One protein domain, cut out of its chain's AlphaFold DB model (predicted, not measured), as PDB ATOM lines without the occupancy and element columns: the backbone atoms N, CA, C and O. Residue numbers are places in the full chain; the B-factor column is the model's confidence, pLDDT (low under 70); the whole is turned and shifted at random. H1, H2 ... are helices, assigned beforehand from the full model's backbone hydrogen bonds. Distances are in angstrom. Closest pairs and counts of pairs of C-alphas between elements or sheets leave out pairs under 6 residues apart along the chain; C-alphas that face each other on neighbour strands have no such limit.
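Overview. This is residues 26 to 84 of the 90 residues of the protein "Integrase family protein" of Galbibacter marinus (UniProt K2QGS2). A long helical hairpin: two helices, H2 and H1, lie side by side and run opposite ways, their lines only 7 degrees from each other, joined by a tight turn at one end, and past the other end of H2 a loose tail, residues 72 to 84, folds back. The printed part has 59 residues with two named helices, H1 then H2, and no named strand; the class is all helix. It is only just loose, close to compact, with a radius of gyration of the C-alphas of 12.8 A, and elongated, spanning 38 by 20 by 19 A.

Along the chain. H2, the longest helix, covers residues 50 to 71, 31.5 A from C-alpha 50 at (-32.136, 18.490, -39.646) to C-alpha 71 at (-7.841, -1.480, -42.054). H1 covers residues 28 to 44, 24.4 A, beginning at C-alpha 28 at (-19.846, -0.724, -38.349).

Arrangement. H2 and H1 touch, and their closest C-alphas, those of Thr 60 and Ala 32, are 6.0 A apart. They form a helical hairpin, running opposite ways at a shallow tilt of 7 degrees. In both helices every O i to N i+4 pair is within hydrogen-bond range.

Size, cuts and confidence. The two C-alphas farthest apart, those of Gly 46 and Lys 72, are 38.5 A apart. The printed part has no cut, and the link from H1 to H2 is tight. Mean pLDDT of the printed part is 80.4; residues 26, 73 to 75, 78 to 81 and 84 are under 70.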
ATOM      1  N   HIS A  26     -22.789  -7.769 -38.258       62.06
ATOM      2  CA  HIS A  26     -23.016  -6.434 -38.742       62.06
ATOM      3  C   HIS A  26     -21.716  -5.673 -38.648       62.06
ATOM      4  O   HIS A  26     -21.000  -5.653 -37.643       62.06
ATOM      5  N   SER A  27     -21.416  -5.057 -39.762       79.06
ATOM      6  CA  SER A  27     -20.296  -4.174 -39.888       79.06
ATOM      7  C   SER A  27     -20.665  -2.786 -39.370       79.06
ATOM      8  O   SER A  27     -21.821  -2.358 -39.388       79.06
ATOM      9  N   LEU A  28     -19.666  -2.053 -38.906       80.50
ATOM     10  CA  LEU A  28     -19.846  -0.724 -38.349       80.50
ATOM     11  C   LEU A  28     -20.553   0.230 -39.323       80.50
ATOM     12  O   LEU A  28     -21.381   1.039 -38.904       80.50
ATOM     13  N   LEU A  29     -20.248   0.138 -40.621       83.81
ATOM     14  CA  LEU A  29     -20.870   1.003 -41.617       83.81
ATOM     15  C   LEU A  29     -22.353   0.664 -41.825       83.81
ATOM     16  O   LEU A  29     -23.151   1.569 -42.045       83.81
ATOM     17  N   GLU A  30     -22.735  -0.611 -41.717       81.56
ATOM     18  CA  GLU A  30     -24.142  -1.030 -41.793       81.56
ATOM     19  C   GLU A  30     -24.939  -0.475 -40.616       81.56
ATOM     20  O   GLU A  30     -25.991   0.125 -40.820       81.56
ATOM     21  N   VAL A  31     -24.410  -0.593 -39.395       83.19
ATOM     22  CA  VAL A  31     -25.062  -0.042 -38.197       83.19
ATOM     23  C   VAL A  31     -25.162   1.483 -38.271       83.19
ATOM     24  O   VAL A  31     -26.203   2.050 -37.940       83.19
ATOM     25  N   ALA A  32     -24.115   2.158 -38.753       85.44
ATOM     26  CA  ALA A  32     -24.126   3.607 -38.929       85.44
ATOM     27  C   ALA A  32     -25.164   4.065 -39.969       85.44
ATOM     28  O   ALA A  32     -25.845   5.065 -39.746       85.44
ATOM     29  N   ASN A  33     -25.315   3.340 -41.082       83.94
ATOM     30  CA  ASN A  33     -26.335   3.640 -42.090       83.94
ATOM     31  C   ASN A  33     -27.748   3.428 -41.534       83.94
ATOM     32  O   ASN A  33     -28.559   4.345 -41.607       83.94
ATOM     33  N   LEU A  34     -28.005   2.288 -40.879       86.94
ATOM     34  CA  LEU A  34     -29.295   2.009 -40.234       86.94
ATOM     35  C   LEU A  34     -29.667   3.085 -39.207       86.94
ATOM     36  O   LEU A  34     -30.816   3.513 -39.126       86.94
ATOM     37  N   PHE A  35     -28.691   3.556 -38.429       86.31
ATOM     38  CA  PHE A  35     -28.917   4.654 -37.499       86.31
ATOM     39  C   PHE A  35     -29.307   5.949 -38.222       86.31
ATOM     40  O   PHE A  35     -30.237   6.624 -37.784       86.31
ATOM     41  N   VAL A  36     -28.617   6.308 -39.311       88.44
ATOM     42  CA  VAL A  36     -28.929   7.510 -40.104       88.44
ATOM     43  C   VAL A  36     -30.327   7.425 -40.711       88.44
ATOM     44  O   VAL A  36     -31.046   8.422 -40.667       88.44
ATOM     45  N   ASP A  37     -30.721   6.258 -41.218       87.75
ATOM     46  CA  ASP A  37     -32.044   6.035 -41.806       87.75
ATOM     47  C   ASP A  37     -33.145   6.192 -40.744       87.75
ATOM     48  O   ASP A  37     -34.044   7.018 -40.897       87.75
ATOM     49  N   ASN A  38     -32.993   5.542 -39.585       85.75
ATOM     50  CA  ASN A  38     -33.905   5.714 -38.446       85.75
ATOM     51  C   ASN A  38     -33.920   7.161 -37.916       85.75
ATOM     52  O   ASN A  38     -34.927   7.654 -37.400       85.75
ATOM     53  N   PHE A  39     -32.786   7.865 -37.978       86.50
ATOM     54  CA  PHE A  39     -32.706   9.263 -37.562       86.50
ATOM     55  C   PHE A  39     -33.427  10.180 -38.551       86.50
ATOM     56  O   PHE A  39     -34.064  11.142 -38.124       86.50
ATOM     57  N   PHE A  40     -33.350   9.886 -39.850       88.62
ATOM     58  CA  PHE A  40     -34.078  10.612 -40.884       88.62
ATOM     59  C   PHE A  40     -35.592  10.512 -40.676       88.62
ATOM     60  O   PHE A  40     -36.260  11.542 -40.725       88.62
ATOM     61  N   GLU A  41     -36.116   9.332 -40.335       86.50
ATOM     62  CA  GLU A  41     -37.536   9.169 -39.989       86.50
ATOM     63  C   GLU A  41     -37.936  10.097 -38.829       86.50
ATOM     64  O   GLU A  41     -38.861  10.897 -38.956       86.50
ATOM     65  N   LYS A  42     -37.145  10.133 -37.748       80.31
ATOM     66  CA  LYS A  42     -37.388  11.031 -36.599       80.31
ATOM     67  C   LYS A  42     -37.282  12.519 -36.942       80.31
ATOM     68  O   LYS A  42     -37.894  13.350 -36.270       80.31
ATOM     69  N   VAL A  43     -36.471  12.881 -37.933       87.19
ATOM     70  CA  VAL A  43     -36.413  14.254 -38.452       87.19
ATOM     71  C   VAL A  43     -37.666  14.566 -39.265       87.19
ATOM     72  O   VAL A  43     -38.259  15.622 -39.067       87.19
ATOM     73  N   SER A  44     -38.121  13.633 -40.106       85.56
ATOM     74  CA  SER A  44     -39.348  13.788 -40.897       85.56
ATOM     75  C   SER A  44     -40.608  13.920 -40.028       85.56
ATOM     76  O   SER A  44     -41.522  14.662 -40.376       85.56
ATOM     77  N   GLU A  45     -40.611  13.295 -38.849       90.00
ATOM     78  CA  GLU A  45     -41.651  13.427 -37.820       90.00
ATOM     79  C   GLU A  45     -41.525  14.714 -36.975       90.00
ATOM     80  O   GLU A  45     -42.335  14.962 -36.082       90.00
ATOM     81  N   GLY A  46     -40.498  15.540 -37.208       86.31
ATOM     82  CA  GLY A  46     -40.247  16.775 -36.457       86.31
ATOM     83  C   GLY A  46     -39.721  16.569 -35.030       86.31
ATOM     84  O   GLY A  46     -39.637  17.523 -34.257       86.31
ATOM     85  N   ILE A  47     -39.337  15.344 -34.657       85.31
ATOM     86  CA  ILE A  47     -38.816  14.997 -33.320       85.31
ATOM     87  C   ILE A  47     -37.351  15.441 -33.164       85.31
ATOM     88  O   ILE A  47     -36.872  15.710 -32.054       85.31
ATOM     89  N   ARG A  48     -36.605  15.496 -34.272       84.94
ATOM     90  CA  ARG A  48     -35.179  15.851 -34.320       84.94
ATOM     91  C   ARG A  48     -34.917  16.962 -35.334       84.94
ATOM     92  O   ARG A  48     -35.649  17.120 -36.298       84.94
ATOM     93  N   ALA A  49     -33.842  17.719 -35.113       84.69
ATOM     94  CA  ALA A  49     -33.424  18.787 -36.015       84.69
ATOM     95  C   ALA A  49     -32.624  18.248 -37.215       84.69
ATOM     96  O   ALA A  49     -31.726  17.419 -37.039       84.69
ATOM     97  N   ASP A  50     -32.864  18.808 -38.405       81.25
ATOM     98  CA  ASP A  50     -32.136  18.490 -39.646       81.25
ATOM     99  C   ASP A  50     -30.617  18.669 -39.526       81.25
ATOM    100  O   ASP A  50     -29.832  17.898 -40.080       81.25
ATOM    101  N   GLY A  51     -30.174  19.671 -38.757       82.12
ATOM    102  CA  GLY A  51     -28.748  19.924 -38.531       82.12
ATOM    103  C   GLY A  51     -28.025  18.721 -37.918       82.12
ATOM    104  O   GLY A  51     -26.884  18.427 -38.274       82.12
ATOM    105  N   THR A  52     -28.714  17.970 -37.058       84.75
ATOM    106  CA  THR A  52     -28.166  16.770 -36.423       84.75
ATOM    107  C   THR A  52     -28.069  15.605 -37.410       84.75
ATOM    108  O   THR A  52     -27.115  14.835 -37.342       84.75
ATOM    109  N   LEU A  53     -28.983  15.499 -38.379       83.50
ATOM    110  CA  LEU A  53     -28.901  14.487 -39.439       83.50
ATOM    111  C   LEU A  53     -27.670  14.702 -40.327       83.50
ATOM    112  O   LEU A  53     -26.957  13.751 -40.647       83.50
ATOM    113  N   ASN A  54     -27.379  15.954 -40.690       86.06
ATOM    114  CA  ASN A  54     -26.181  16.283 -41.465       86.06
ATOM    115  C   ASN A  54     -24.892  15.946 -40.705       86.06
ATOM    116  O   ASN A  54     -23.934  15.453 -41.304       86.06
ATOM    117  N   HIS A  55     -24.882  16.154 -39.385       86.62
ATOM    118  CA  HIS A  55     -23.773  15.729 -38.538       86.62
ATOM    119  C   HIS A  55     -23.581  14.207 -38.587       86.62
ATOM    120  O   HIS A  55     -22.479  13.746 -38.883       86.62
ATOM    121  N   TRP A  56     -24.649  13.422 -38.421       86.44
ATOM    122  CA  TRP A  56     -24.570  11.960 -38.497       86.44
ATOM    123  C   TRP A  56     -24.114  11.451 -39.867       86.44
ATOM    124  O   TRP A  56     -23.251  10.580 -39.934       86.44
ATOM    125  N   ARG A  57     -24.582  12.056 -40.964       87.44
ATOM    126  CA  ARG A  57     -24.087  11.750 -42.320       87.44
ATOM    127  C   ARG A  57     -22.587  12.025 -42.469       87.44
ATOM    128  O   ARG A  57     -21.862  11.230 -43.070       87.44
ATOM    129  N   SER A  58     -22.099  13.136 -41.914       88.69
ATOM    130  CA  SER A  58     -20.663  13.448 -41.884       88.69
ATOM    131  C   SER A  58     -19.881  12.413 -41.069       88.69
ATOM    132  O   SER A  58     -18.826  11.949 -41.507       88.69
ATOM    133  N   THR A  59     -20.411  12.006 -39.920       86.75
ATOM    134  CA  THR A  59     -19.823  10.973 -39.062       86.75
ATOM    135  C   THR A  59     -19.722   9.621 -39.772       86.75
ATOM    136  O   THR A  59     -18.646   9.024 -39.789       86.75
ATOM    137  N   THR A  60     -20.767   9.182 -40.478       86.94
ATOM    138  CA  THR A  60     -20.734   7.957 -41.301       86.94
ATOM    139  C   THR A  60     -19.643   8.015 -42.377       86.94
ATOM    140  O   THR A  60     -18.922   7.042 -42.608       86.94
ATOM    141  N   ASN A  61     -19.429   9.180 -42.995       85.88
ATOM    142  CA  ASN A  61     -18.331   9.364 -43.947       85.88
ATOM    143  C   ASN A  61     -16.941   9.278 -43.295       85.88
ATOM    144  O   ASN A  61     -16.007   8.770 -43.921       85.88
ATOM    145  N   ARG A  62     -16.777   9.754 -42.054       85.31
ATOM    146  CA  ARG A  62     -15.521   9.603 -41.297       85.31
ATOM    147  C   ARG A  62     -15.249   8.137 -40.970       85.31
ATOM    148  O   ARG A  62     -14.138   7.675 -41.213       85.31
ATOM    149  N   ILE A  63     -16.274   7.397 -40.547       84.75
ATOM    150  CA  ILE A  63     -16.209   5.945 -40.319       84.75
ATOM    151  C   ILE A  63     -15.731   5.214 -41.579       84.75
ATOM    152  O   ILE A  63     -14.799   4.414 -41.523       84.75
ATOM    153  N   LYS A  64     -16.308   5.539 -42.742       82.75
ATOM    154  CA  LYS A  64     -15.898   4.948 -44.023       82.75
ATOM    155  C   LYS A  64     -14.431   5.234 -44.357       82.75
ATOM    156  O   LYS A  64     -13.711   4.343 -44.804       82.75
ATOM    157  N   LYS A  65     -13.975   6.474 -44.141       82.31
ATOM    158  CA  LYS A  65     -12.565   6.846 -44.345       82.31
ATOM    159  C   LYS A  65     -11.649   6.075 -43.399       82.31
ATOM    160  O   LYS A  65     -10.628   5.563 -43.842       82.31
ATOM    161  N   PHE A  66     -12.022   5.958 -42.130       81.31
ATOM    162  CA  PHE A  66     -11.258   5.213 -41.135       81.31
ATOM    163  C   PHE A  66     -11.094   3.736 -41.517       81.31
ATOM    164  O   PHE A  66      -9.967   3.244 -41.562       81.31
ATOM    165  N   ALA A  67     -12.189   3.070 -41.898       80.25
ATOM    166  CA  ALA A  67     -12.163   1.694 -42.399       80.25
ATOM    167  C   ALA A  67     -11.172   1.512 -43.553       80.25
ATOM    168  O   ALA A  67     -10.315   0.624 -43.521       80.25
ATOM    169  N   TYR A  68     -11.226   2.418 -44.528       78.38
ATOM    170  CA  TYR A  68     -10.346   2.367 -45.685       78.38
ATOM    171  C   TYR A  68      -8.873   2.627 -45.333       78.38
ATOM    172  O   TYR A  68      -7.987   1.921 -45.816       78.38
ATOM    173  N   TYR A  69      -8.584   3.633 -44.505       79.06
ATOM    174  CA  TYR A  69      -7.205   4.041 -44.233       79.06
ATOM    175  C   TYR A  69      -6.494   3.145 -43.217       79.06
ATOM    176  O   TYR A  69      -5.346   2.779 -43.472       79.06
ATOM    177  N   LYS A  70      -7.154   2.767 -42.112       74.94
ATOM    178  CA  LYS A  70      -6.532   1.974 -41.035       74.94
ATOM    179  C   LYS A  70      -6.553   0.476 -41.328       74.94
ATOM    180  O   LYS A  70      -5.553  -0.198 -41.114       74.94
ATOM    181  N   HIS A  71      -7.655  -0.035 -41.874       70.25
ATOM    182  CA  HIS A  71      -7.841  -1.480 -42.054       70.25
ATOM    183  C   HIS A  71      -7.754  -1.939 -43.514       70.25
ATOM    184  O   HIS A  71      -7.884  -3.131 -43.776       70.25
ATOM    185  N   LYS A  72      -7.550  -1.017 -44.474       74.19
ATOM    186  CA  LYS A  72      -7.603  -1.303 -45.925       74.19
ATOM    187  C   LYS A  72      -8.880  -2.041 -46.337       74.19
ATOM    188  O   LYS A  72      -8.907  -2.732 -47.352       74.19
ATOM    189  N   ALA A  73      -9.943  -1.864 -45.560       68.25
ATOM    190  CA  ALA A  73     -11.196  -2.568 -45.719       68.25
ATOM    191  C   ALA A  73     -12.295  -1.581 -46.110       68.25
ATOM    192  O   ALA A  73     -12.304  -0.421 -45.697       68.25
ATOM    193  N   SER A  74     -13.255  -2.044 -46.906       66.81
ATOM    194  CA  SER A  74     -14.476  -1.284 -47.191       66.81
ATOM    195  C   SER A  74     -15.375  -1.158 -45.960       66.81
ATOM    196  O   SER A  74     -16.282  -0.326 -45.951       66.81
ATOM    197  N   ASN A  75     -15.125  -1.979 -44.935       66.75
ATOM    198  CA  ASN A  75     -15.922  -2.053 -43.729       66.75
ATOM    199  C   ASN A  75     -15.144  -2.647 -42.548       66.75
ATOM    200  O   ASN A  75     -14.155  -3.345 -42.755       66.75
ATOM    201  N   ILE A  76     -15.603  -2.397 -41.321       71.81
ATOM    202  CA  ILE A  76     -14.991  -2.933 -40.096       71.81
ATOM    203  C   ILE A  76     -16.040  -3.748 -39.347       71.81
ATOM    204  O   ILE A  76     -17.141  -3.259 -39.098       71.81
ATOM    205  N   ALA A  77     -15.709  -4.984 -38.985       72.44
ATOM    206  CA  ALA A  77     -16.528  -5.761 -38.064       72.44
ATOM    207  C   ALA A  77     -16.444  -5.143 -36.660       72.44
ATOM    208  O   ALA A  77     -15.364  -4.760 -36.217       72.44
ATOM    209  N   LEU A  78     -17.572  -5.031 -35.955       68.25
ATOM    210  CA  LEU A  78     -17.642  -4.314 -34.672       68.25
ATOM    211  C   LEU A  78     -16.672  -4.853 -33.604       68.25
ATOM    212  O   LEU A  78     -16.204  -4.096 -32.764       68.25
ATOM    213  N   ASN A  79     -16.332  -6.142 -33.665       66.38
ATOM    214  CA  ASN A  79     -15.371  -6.794 -32.772       66.38
ATOM    215  C   ASN A  79     -13.903  -6.380 -33.000       66.38
ATOM    216  O   ASN A  79     -13.038  -6.810 -32.245       66.38
ATOM    217  N   LEU A  80     -13.617  -5.590 -34.038       65.00
ATOM    218  CA  LEU A  80     -12.283  -5.075 -34.364       65.00
ATOM    219  C   LEU A  80     -12.109  -3.594 -33.996       65.00
ATOM    220  O   LEU A  80     -11.088  -3.002 -34.341       65.00
ATOM    221  N   LEU A  81     -13.105  -2.982 -33.351       69.50
ATOM    222  CA  LEU A  81     -13.026  -1.592 -32.914       69.50
ATOM    223  C   LEU A  81     -12.226  -1.502 -31.613       69.50
ATOM    224  O   LEU A  81     -12.576  -2.129 -30.616       69.50
ATOM    225  N   ASP A  82     -11.147  -0.725 -31.653       70.88
ATOM    226  CA  ASP A  82     -10.278  -0.409 -30.523       70.88
ATOM    227  C   ASP A  82     -10.574   0.994 -29.967       70.88
ATOM    228  O   ASP A  82     -11.327   1.770 -30.558       70.88
ATOM    229  N   ASP A  83      -9.970   1.341 -28.827       70.50
ATOM    230  CA  ASP A  83     -10.181   2.642 -28.172       70.50
ATOM    231  C   ASP A  83      -9.798   3.836 -29.072       70.50
ATOM    232  O   ASP A  83     -10.385   4.914 -28.963       70.50
ATOM    233  N   GLU A  84      -8.886   3.643 -30.034       67.62
ATOM    234  CA  GLU A  84      -8.500   4.673 -31.010       67.62
ATOM    235  C   GLU A  84      -9.660   5.100 -31.924       67.62
ATOM    236  O   GLU A  84      -9.684   6.224 -32.430       67.62
TER     237      GLU A  84